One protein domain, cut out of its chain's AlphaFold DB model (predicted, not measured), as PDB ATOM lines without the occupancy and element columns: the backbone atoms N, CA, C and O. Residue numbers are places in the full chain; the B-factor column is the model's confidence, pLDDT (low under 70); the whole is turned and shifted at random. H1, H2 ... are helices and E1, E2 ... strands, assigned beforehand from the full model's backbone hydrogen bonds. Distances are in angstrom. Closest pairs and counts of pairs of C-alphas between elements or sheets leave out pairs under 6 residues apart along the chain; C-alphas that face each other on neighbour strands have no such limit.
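Overview. This is residues 765 to 843 of the 1188 residues of the protein "Cah protein" of Symbiodinium sp. CCMP2592 (UniProt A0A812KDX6). Helices H2 and H3 meet near their ends as a V, and a smaller part rich in loops, with the strand E1 and the helix H1, sits at the mouth of the V, where H1 packs on the later part of the long H3. The unnamed residues 784 to 809 loop out beyond the end of H1 and come back to H2. The printed part has 79 residues, with one named strand and three named helices in the order E1, H1, H2, H3, and its class is mostly helix. It is compact, with a radius of gyration of the C-alphas of 13.0 A, and flat, spanning 36 by 30 by 16 A.

Arrangement. H3, residues 822 to 841, is the longest helix. H1, residues 776 to 783, touches H3 at residues 832 to 836 alone; the closest C-alphas, of Ile 777 and Ala 836, are 6.4 A apart. These two run the same way at a steep tilt of 36 degrees, only just past shallow. H2, residues 810 to 819, and H3 only just touch, and only at the corner by their link, with 3 pairs of C-alphas within 8 A; the closest are those of Arg 817 and Tyr 825, 5.5 A apart. They run opposite ways at a steep tilt of 45 degrees. H1 and H2 are apart. E1, residues 773 to 775, pairs with no named strand and meets H1 only through their link. In H1, H2 and H3 every O i to N i+4 pair is within hydrogen-bond range.

Along the chain. H3 measures 28.4 A from C-alpha 822 at (191.874, 188.732, 166.139) to C-alpha 841 at (176.259, 191.036, 189.704). H2 measures 14.5 A, H1 10.4 A and E1 7.0 A. E1 begins at C-alpha 773, (179.527, 204.317, 169.288).

Size, cuts and confidence. The two C-alphas farthest apart, of Lys 787 and Ser 823, are 36.5 A apart. The printed part has no cut. The link from H1 to H2 is long, with 26 residues; those from E1 to H1 and from H2 to H3 are tight. The mean pLDDT of the printed part is 78.6, and 18 residues are under 70, among them 818 to 821 and 838 to 843.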
ATOM      1  N   VAL A 765     178.786 199.554 171.069       93.94
ATOM      2  CA  VAL A 765     177.355 199.811 171.254       93.94
ATOM      3  C   VAL A 765     177.023 201.181 170.670       93.94
ATOM      4  O   VAL A 765     177.576 202.193 171.102       93.94
ATOM      5  N   ALA A 766     176.106 201.213 169.701       89.00
ATOM      6  CA  ALA A 766     175.585 202.454 169.134       89.00
ATOM      7  C   ALA A 766     174.683 203.187 170.143       89.00
ATOM      8  O   ALA A 766     173.914 202.564 170.889       89.00
ATOM      9  N   TRP A 767     174.757 204.515 170.178       90.69
ATOM     10  CA  TRP A 767     173.939 205.323 171.075       90.69
ATOM     11  C   TRP A 767     172.543 205.605 170.481       90.69
ATOM     12  O   TRP A 767     172.439 206.000 169.321       90.69
ATOM     13  N   PRO A 768     171.442 205.457 171.245       86.69
ATOM     14  CA  PRO A 768     170.103 205.746 170.734       86.69
ATOM     15  C   PRO A 768     169.957 207.189 170.220       86.69
ATOM     16  O   PRO A 768     170.149 208.146 170.967       86.69
ATOM     17  N   GLY A 769     169.576 207.342 168.949       78.31
ATOM     18  CA  GLY A 769     169.254 208.642 168.348       78.31
ATOM     19  C   GLY A 769     170.443 209.488 167.876       78.31
ATOM     20  O   GLY A 769     170.236 210.650 167.532       78.31
ATOM     21  N   CYS A 770     171.671 208.958 167.837       78.94
ATOM     22  CA  CYS A 770     172.822 209.625 167.211       78.94
ATOM     23  C   CYS A 770     173.849 208.595 166.676       78.94
ATOM     24  O   CYS A 770     173.782 207.432 167.063       78.94
ATOM     25  N   PRO A 771     174.798 208.972 165.794       74.88
ATOM     26  CA  PRO A 771     175.686 208.005 165.127       74.88
ATOM     27  C   PRO A 771     176.869 207.508 165.988       74.88
ATOM     28  O   PRO A 771     177.693 206.725 165.518       74.88
ATOM     29  N   HIS A 772     176.991 207.960 167.239       79.94
ATOM     30  CA  HIS A 772     178.163 207.687 168.074       79.94
ATOM     31  C   HIS A 772     178.148 206.274 168.670       79.94
ATOM     32  O   HIS A 772     177.123 205.810 169.175       79.94
ATOM     33  N   HIS A 773     179.314 205.630 168.682       86.75
ATOM     34  CA  HIS A 773     179.527 204.317 169.288       86.75
ATOM     35  C   HIS A 773     180.429 204.423 170.526       86.75
ATOM     36  O   HIS A 773     181.312 205.274 170.607       86.75
ATOM     37  N   PHE A 774     180.215 203.535 171.494       91.88
ATOM     38  CA  PHE A 774     181.010 203.431 172.720       91.88
ATOM     39  C   PHE A 774     181.237 201.954 173.049       91.88
ATOM     40  O   PHE A 774     180.372 201.130 172.757       91.88
ATOM     41  N   CYS A 775     182.356 201.588 173.680       92.38
ATOM     42  CA  CYS A 775     182.561 200.195 174.090       92.38
ATOM     43  C   CYS A 775     181.492 199.777 175.117       92.38
ATOM     44  O   CYS A 775     180.997 200.617 175.881       92.38
ATOM     45  N   LEU A 776     181.150 198.485 175.159       94.75
ATOM     46  CA  LEU A 776     180.060 197.937 175.981       94.75
ATOM     47  C   LEU A 776     180.058 198.459 177.432       94.75
ATOM     48  O   LEU A 776     179.011 198.833 177.958       94.75
ATOM     49  N   ILE A 777     181.233 198.559 178.065       90.50
ATOM     50  CA  ILE A 777     181.385 199.055 179.442       90.50
ATOM     51  C   ILE A 777     181.107 200.557 179.569       90.50
ATOM     52  O   ILE A 777     180.453 200.974 180.527       90.50
ATOM     53  N   CYS A 778     181.555 201.382 178.624       88.50
ATOM     54  CA  CYS A 778     181.272 202.819 178.632       88.50
ATOM     55  C   CYS A 778     179.798 203.104 178.332       88.50
ATOM     56  O   CYS A 778     179.196 203.953 178.994       88.50
ATOM     57  N   ALA A 779     179.189 202.347 177.415       92.69
ATOM     58  CA  ALA A 779     177.754 202.396 177.163       92.69
ATOM     59  C   ALA A 779     176.949 201.994 178.413       92.69
ATOM     60  O   ALA A 779     176.069 202.748 178.829       92.69
ATOM     61  N   LEU A 780     177.293 200.879 179.072       89.69
ATOM     62  CA  LEU A 780     176.626 200.393 180.288       89.69
ATOM     63  C   LEU A 780     176.774 201.366 181.465       89.69
ATOM     64  O   LEU A 780     175.778 201.762 182.067       89.69
ATOM     65  N   ARG A 781     177.998 201.817 181.771       84.94
ATOM     66  CA  ARG A 781     178.252 202.781 182.860       84.94
ATOM     67  C   ARG A 781     177.556 204.122 182.624       84.94
ATOM     68  O   ARG A 781     177.097 204.733 183.585       84.94
ATOM     69  N   THR A 782     177.452 204.578 181.375       83.62
ATOM     70  CA  THR A 782     176.764 205.841 181.058       83.62
ATOM     71  C   THR A 782     175.247 205.671 181.083       83.62
ATOM     72  O   THR A 782     174.569 206.483 181.706       83.62
ATOM     73  N   ARG A 783     174.699 204.603 180.485       87.44
ATOM     74  CA  ARG A 783     173.247 204.348 180.442       87.44
ATOM     75  C   ARG A 783     172.650 203.843 181.756       87.44
ATOM     76  O   ARG A 783     171.435 203.880 181.889       87.44
ATOM     77  N   ARG A 784     173.458 203.461 182.747       78.69
ATOM     78  CA  ARG A 784     172.993 203.243 184.129       78.69
ATOM     79  C   ARG A 784     172.690 204.536 184.893       78.69
ATOM     80  O   ARG A 784     171.923 204.486 185.850       78.69
ATOM     81  N   LYS A 785     173.258 205.685 184.499       71.94
ATOM     82  CA  LYS A 785     173.021 206.976 185.176       71.94
ATOM     83  C   LYS A 785     171.562 207.439 185.008       71.94
ATOM     84  O   LYS A 785     170.975 207.181 183.957       71.94
ATOM     85  N   PRO A 786     170.982 208.171 185.979       60.69
ATOM     86  CA  PRO A 786     169.683 208.813 185.794       60.69
ATOM     87  C   PRO A 786     169.748 209.827 184.641       60.69
ATOM     88  O   PRO A 786     170.688 210.615 184.563       60.69
ATOM     89  N   LYS A 787     168.739 209.807 183.755       73.31
ATOM     90  CA  LYS A 787     168.645 210.640 182.533       73.31
ATOM     91  C   LYS A 787     169.933 210.590 181.677       73.31
ATOM     92  O   LYS A 787     170.605 211.610 181.518       73.31
ATOM     93  N   PRO A 788     170.308 209.416 181.132       81.19
ATOM     94  CA  PRO A 788     171.585 209.257 180.449       81.19
ATOM     95  C   PRO A 788     171.608 210.009 179.112       81.19
ATOM     96  O   PRO A 788     170.665 209.947 178.322       81.19
ATOM     97  N   MET A 789     172.723 210.690 178.849       79.88
ATOM     98  CA  MET A 789     172.967 211.493 177.648       79.88
ATOM     99  C   MET A 789     174.247 211.027 176.954       79.88
ATOM    100  O   MET A 789     175.196 210.618 177.625       79.88
ATOM    101  N   CYS A 790     174.286 211.124 175.624       79.88
ATOM    102  CA  CYS A 790     175.469 210.820 174.825       79.88
ATOM    103  C   CYS A 790     176.651 211.702 175.273       79.88
ATOM    104  O   CYS A 790     176.515 212.926 175.220       79.88
ATOM    105  N   PRO A 791     177.814 211.132 175.639       76.50
ATOM    106  CA  PRO A 791     178.995 211.903 176.038       76.50
ATOM    107  C   PRO A 791     179.420 212.984 175.033       76.50
ATOM    108  O   PRO A 791     179.810 214.069 175.448       76.50
ATOM    109  N   LEU A 792     179.283 212.707 173.730       61.22
ATOM    110  CA  LEU A 792     179.683 213.617 172.649       61.22
ATOM    111  C   LEU A 792     178.602 214.663 172.305       61.22
ATOM    112  O   LEU A 792     178.812 215.857 172.495       61.22
ATOM    113  N   CYS A 793     177.415 214.244 171.847       68.75
ATOM    114  CA  CYS A 793     176.367 215.166 171.369       68.75
ATOM    115  C   CYS A 793     175.185 215.401 172.331       68.75
ATOM    116  O   CYS A 793     174.192 216.016 171.947       68.75
ATOM    117  N   ARG A 794     175.241 214.886 173.566       80.44
ATOM    118  CA  ARG A 794     174.198 215.001 174.612       80.44
ATOM    119  C   ARG A 794     172.810 214.426 174.269       80.44
ATOM    120  O   ARG A 794     171.890 214.571 175.069       80.44
ATOM    121  N   ALA A 795     172.656 213.712 173.150       73.88
ATOM    122  CA  ALA A 795     171.417 213.013 172.788       73.88
ATOM    123  C   ALA A 795     170.934 212.074 173.923       73.88
ATOM    124  O   ALA A 795     171.732 211.269 174.414       73.88
ATOM    125  N   PRO A 796     169.667 212.153 174.371       84.38
ATOM    126  CA  PRO A 796     169.166 211.351 175.485       84.38
ATOM    127  C   PRO A 796     168.951 209.884 175.088       84.38
ATOM    128  O   PRO A 796     168.586 209.585 173.955       84.38
ATOM    129  N   ALA A 797     169.112 208.966 176.042       87.56
ATOM    130  CA  ALA A 797     168.805 207.545 175.878       87.56
ATOM    131  C   ALA A 797     167.870 207.029 176.982       87.56
ATOM    132  O   ALA A 797     167.708 207.656 178.031       87.56
ATOM    133  N   SER A 798     167.293 205.841 176.781       84.50
ATOM    134  CA  SER A 798     166.691 205.090 177.884       84.50
ATOM    135  C   SER A 798     167.772 204.559 178.828       84.50
ATOM    136  O   SER A 798     168.835 204.100 178.381       84.50
ATOM    137  N   GLN A 799     167.477 204.614 180.130       83.81
ATOM    138  CA  GLN A 799     168.296 203.991 181.166       83.81
ATOM    139  C   GLN A 799     168.319 202.470 180.962       83.81
ATOM    140  O   GLN A 799     167.325 201.885 180.534       83.81
ATOM    141  N   VAL A 800     169.463 201.856 181.245       80.19
ATOM    142  CA  VAL A 800     169.717 200.417 181.105       80.19
ATOM    143  C   VAL A 800     170.293 199.887 182.408       80.19
ATOM    144  O   VAL A 800     171.132 200.554 183.020       80.19
ATOM    145  N   ARG A 801     169.863 198.697 182.835       69.44
ATOM    146  CA  ARG A 801     170.356 198.057 184.064       69.44
ATOM    147  C   ARG A 801     171.429 197.010 183.760       69.44
ATOM    148  O   ARG A 801     172.506 197.093 184.346       69.44
ATOM    149  N   GLN A 802     171.180 196.086 182.838       80.06
ATOM    150  CA  GLN A 802     172.061 194.957 182.518       80.06
ATOM    151  C   GLN A 802     172.781 195.096 181.170       80.06
ATOM    152  O   GLN A 802     172.275 195.713 180.234       80.06
ATOM    153  N   ALA A 803     173.943 194.455 181.033       85.12
ATOM    154  CA  ALA A 803     174.712 194.433 179.788       85.12
ATOM    155  C   ALA A 803     173.919 193.836 178.609       85.12
ATOM    156  O   ALA A 803     174.042 194.305 177.481       85.12
ATOM    157  N   GLY A 804     173.057 192.847 178.879       85.00
ATOM    158  CA  GLY A 804     172.196 192.199 177.880       85.00
ATOM    159  C   GLY A 804     171.070 193.072 177.307       85.00
ATOM    160  O   GLY A 804     170.417 192.661 176.353       85.00
ATOM    161  N   GLU A 805     170.836 194.271 177.853       86.38
ATOM    162  CA  GLU A 805     169.908 195.267 177.290       86.38
ATOM    163  C   GLU A 805     170.574 196.142 176.204       86.38
ATOM    164  O   GLU A 805     169.908 196.946 175.548       86.38
ATOM    165  N   LEU A 806     171.896 196.019 176.015       91.69
ATOM    166  CA  LEU A 806     172.667 196.762 175.019       91.69
ATOM    167  C   LEU A 806     172.870 195.934 173.748       91.69
ATOM    168  O   LEU A 806     173.254 194.768 173.798       91.69
ATOM    169  N   GLN A 807     172.660 196.563 172.592       89.19
ATOM    170  CA  GLN A 807     172.931 195.953 171.294       89.19
ATOM    171  C   GLN A 807     174.343 196.320 170.830       89.19
ATOM    172  O   GLN A 807     174.647 197.488 170.592       89.19
ATOM    173  N   VAL A 808     175.199 195.305 170.708       91.19
ATOM    174  CA  VAL A 808     176.531 195.423 170.103       91.19
ATOM    175  C   VAL A 808     176.386 195.413 168.580       91.19
ATOM    176  O   VAL A 808     175.763 194.512 168.017       91.19
ATOM    177  N   ASN A 809     176.976 196.398 167.905       84.44
ATOM    178  CA  ASN A 809     177.044 196.480 166.452       84.44
ATOM    179  C   ASN A 809     178.072 195.460 165.931       84.44
ATOM    180  O   ASN A 809     179.283 195.680 165.984       84.44
ATOM    181  N   ALA A 810     177.578 194.323 165.438       80.69
ATOM    182  CA  ALA A 810     178.417 193.217 164.985       80.69
ATOM    183  C   ALA A 810     179.267 193.547 163.742       80.69
ATOM    184  O   ALA A 810     180.376 193.031 163.633       80.69
ATOM    185  N   ALA A 811     178.792 194.414 162.840       68.69
ATOM    186  CA  ALA A 811     179.554 194.829 161.660       68.69
ATOM    187  C   ALA A 811     180.749 195.706 162.069       68.69
ATOM    188  O   ALA A 811     181.897 195.392 161.755       68.69
ATOM    189  N   HIS A 812     180.498 196.726 162.894       74.00
ATOM    190  CA  HIS A 812     181.536 197.595 163.455       74.00
ATOM    191  C   HIS A 812     182.564 196.780 164.275       74.00
ATOM    192  O   HIS A 812     183.771 196.977 164.145       74.00
ATOM    193  N   ALA A 813     182.112 195.776 165.039       80.56
ATOM    194  CA  ALA A 813     182.987 194.848 165.761       80.56
ATOM    195  C   ALA A 813     183.921 194.030 164.843       80.56
ATOM    196  O   ALA A 813     185.057 193.739 165.225       80.56
ATOM    197  N   VAL A 814     183.469 193.646 163.642       73.19
ATOM    198  CA  VAL A 814     184.292 192.922 162.656       73.19
ATOM    199  C   VAL A 814     185.376 193.824 162.071       73.19
ATOM    200  O   VAL A 814     186.521 193.384 161.991       73.19
ATOM    201  N   LEU A 815     185.055 195.078 161.734       63.91
ATOM    202  CA  LEU A 815     186.034 196.040 161.211       63.91
ATOM    203  C   LEU A 815     187.157 196.305 162.226       63.91
ATOM    204  O   LEU A 815     188.333 196.159 161.900       63.91
ATOM    205  N   ILE A 816     186.804 196.572 163.489       71.44
ATOM    206  CA  ILE A 816     187.784 196.772 164.572       71.44
ATOM    207  C   ILE A 816     188.633 195.505 164.776       71.44
ATOM    208  O   ILE A 816     189.850 195.591 164.931       71.44
ATOM    209  N   ARG A 817     188.021 194.309 164.732       76.88
ATOM    210  CA  ARG A 817     188.741 193.027 164.834       76.88
ATOM    211  C   ARG A 817     189.704 192.789 163.663       76.88
ATOM    212  O   ARG A 817     190.739 192.165 163.893       76.88
ATOM    213  N   LYS A 818     189.385 193.242 162.441       59.41
ATOM    214  CA  LYS A 818     190.333 193.233 161.313       59.41
ATOM    215  C   LYS A 818     191.512 194.162 161.624       59.41
ATOM    216  O   LYS A 818     192.642 193.689 161.639       59.41
ATOM    217  N   ALA A 819     191.240 195.421 161.980       58.44
ATOM    218  CA  ALA A 819     192.255 196.460 162.178       58.44
ATOM    219  C   ALA A 819     193.284 196.154 163.289       58.44
ATOM    220  O   ALA A 819     194.482 196.206 163.033       58.44
ATOM    221  N   VAL A 820     192.856 195.772 164.504       60.50
ATOM    222  CA  VAL A 820     193.801 195.428 165.602       60.50
ATOM    223  C   VAL A 820     194.166 193.941 165.680       60.50
ATOM    224  O   VAL A 820     194.883 193.509 166.586       60.50
ATOM    225  N   GLY A 821     193.651 193.131 164.756       61.28
ATOM    226  CA  GLY A 821     193.855 191.691 164.718       61.28
ATOM    227  C   GLY A 821     193.061 190.889 165.762       61.28
ATOM    228  O   GLY A 821     192.783 191.302 166.893       61.28
ATOM    229  N   TYR A 822     192.741 189.647 165.384       71.94
ATOM    230  CA  TYR A 822     191.874 188.732 166.139       71.94
ATOM    231  C   TYR A 822     192.283 188.538 167.612       71.94
ATOM    232  O   TYR A 822     191.427 188.496 168.497       71.94
ATOM    233  N   SER A 823     193.587 188.404 167.883       62.00
ATOM    234  CA  SER A 823     194.106 188.072 169.218       62.00
ATOM    235  C   SER A 823     193.932 189.217 170.223       62.00
ATOM    236  O   SER A 823     193.508 188.980 171.355       62.00
ATOM    237  N   ALA A 824     194.203 190.460 169.804       66.00
ATOM    238  CA  ALA A 824     194.027 191.637 170.652       66.00
ATOM    239  C   ALA A 824     192.539 191.869 170.951       66.00
ATOM    240  O   ALA A 824     192.157 191.990 172.119       66.00
ATOM    241  N   TYR A 825     191.693 191.815 169.913       84.06
ATOM    242  CA  TYR A 825     190.248 191.982 170.059       84.06
ATOM    243  C   TYR A 825     189.638 190.938 171.008       84.06
ATOM    244  O   TYR A 825     188.978 191.307 171.977       84.06
ATOM    245  N   GLU A 826     189.884 189.636 170.804       87.69
ATOM    246  CA  GLU A 826     189.318 188.593 171.676       87.69
ATOM    247  C   GLU A 826     189.905 188.589 173.098       87.69
ATOM    248  O   GLU A 826     189.251 188.086 174.014       87.69
ATOM    249  N   SER A 827     191.099 189.152 173.317       80.00
ATOM    250  CA  SER A 827     191.625 189.373 174.667       80.00
ATOM    251  C   SER A 827     190.833 190.470 175.381       80.00
ATOM    252  O   SER A 827     190.251 190.213 176.439       80.00
ATOM    253  N   GLN A 828     190.729 191.657 174.771       85.75
ATOM    254  CA  GLN A 828     189.994 192.782 175.351       85.75
ATOM    255  C   GLN A 828     188.522 192.429 175.583       85.75
ATOM    256  O   GLN A 828     187.983 192.704 176.650       85.75
ATOM    257  N   ARG A 829     187.901 191.732 174.629       91.81
ATOM    258  CA  ARG A 829     186.503 191.292 174.672       91.81
ATOM    259  C   ARG A 829     186.160 190.456 175.899       91.81
ATOM    260  O   ARG A 829     185.098 190.641 176.491       91.81
ATOM    261  N   ARG A 830     187.045 189.532 176.291       87.19
ATOM    262  CA  ARG A 830     186.852 188.688 177.484       87.19
ATOM    263  C   ARG A 830     186.876 189.522 178.755       87.19
ATOM    264  O   ARG A 830     186.052 189.299 179.634       87.19
ATOM    265  N   GLU A 831     187.786 190.487 178.831       84.25
ATOM    266  CA  GLU A 831     187.860 191.419 179.951       84.25
ATOM    267  C   GLU A 831     186.626 192.334 179.997       84.25
ATOM    268  O   GLU A 831     185.995 192.470 181.042       84.25
ATOM    269  N   THR A 832     186.215 192.889 178.852       87.31
ATOM    270  CA  THR A 832     185.022 193.734 178.707       87.31
ATOM    271  C   THR A 832     183.756 193.004 179.167       87.31
ATOM    272  O   THR A 832     182.975 193.571 179.927       87.31
ATOM    273  N   TRP A 833     183.565 191.736 178.787       89.31
ATOM    274  CA  TRP A 833     182.424 190.939 179.254       89.31
ATOM    275  C   TRP A 833     182.544 190.471 180.714       89.31
ATOM    276  O   TRP A 833     181.519 190.353 181.384       89.31
ATOM    277  N   ALA A 834     183.755 190.264 181.246       79.38
ATOM    278  CA  ALA A 834     183.953 189.989 182.671       79.38
ATOM    279  C   ALA A 834     183.582 191.209 183.535       79.38
ATOM    280  O   ALA A 834     182.741 191.093 184.425       79.38
ATOM    281  N   GLN A 835     184.095 192.399 183.194       79.94
ATOM    282  CA  GLN A 835     183.717 193.656 183.850       79.94
ATOM    283  C   GLN A 835     182.201 193.924 183.759       79.94
ATOM    284  O   GLN A 835     181.624 194.531 184.662       79.94
ATOM    285  N   ALA A 836     181.540 193.485 182.680       83.00
ATOM    286  CA  ALA A 836     180.098 193.637 182.503       83.00
ATOM    287  C   ALA A 836     179.318 192.697 183.435       83.00
ATOM    288  O   ALA A 836     178.371 193.130 184.089       83.00
ATOM    289  N   ALA A 837     179.762 191.442 183.565       76.19
ATOM    290  CA  ALA A 837     179.195 190.480 184.504       76.19
ATOM    291  C   ALA A 837     179.368 190.921 185.969       76.19
ATOM    292  O   ALA A 837     178.419 190.811 186.743       76.19
ATOM    293  N   ASP A 838     180.524 191.481 186.342       69.38
ATOM    294  CA  ASP A 838     180.753 192.045 187.681       69.38
ATOM    295  C   ASP A 838     179.832 193.245 187.958       69.38
ATOM    296  O   ASP A 838     179.223 193.344 189.027       69.38
ATOM    297  N   LEU A 839     179.667 194.143 186.977       65.56
ATOM    298  CA  LEU A 839     178.741 195.273 187.072       65.56
ATOM    299  C   LEU A 839     177.283 194.818 187.213       65.56
ATOM    300  O   LEU A 839     176.523 195.454 187.947       65.56
ATOM    301  N   ASP A 840     176.858 193.771 186.506       67.50
ATOM    302  CA  ASP A 840     175.503 193.208 186.594       67.50
ATOM    303  C   ASP A 840     175.288 192.470 187.930       67.50
ATOM    304  O   ASP A 840     174.259 192.663 188.581       67.50
ATOM    305  N   ALA A 841     176.285 191.719 188.409       57.09
ATOM    306  CA  ALA A 841     176.259 191.036 189.704       57.09
ATOM    307  C   ALA A 841     176.246 191.999 190.911       57.09
ATOM    308  O   ALA A 841     175.681 191.664 191.953       57.09
ATOM    309  N   ALA A 842     176.810 193.205 190.773       52.62
ATOM    310  CA  ALA A 842     176.813 194.237 191.817       52.62
ATOM    311  C   ALA A 842     175.420 194.831 192.137       52.62
ATOM    312  O   ALA A 842     175.271 195.537 193.137       52.62
ATOM    313  N   GLY A 843     174.393 194.549 191.321       50.34
ATOM    314  CA  GLY A 843     172.988 194.755 191.694       50.34
ATOM    315  C   GLY A 843     172.581 196.206 191.981       50.34
ATOM    316  O   GLY A 843     171.838 196.451 192.926       50.34
TER     317      GLY A 843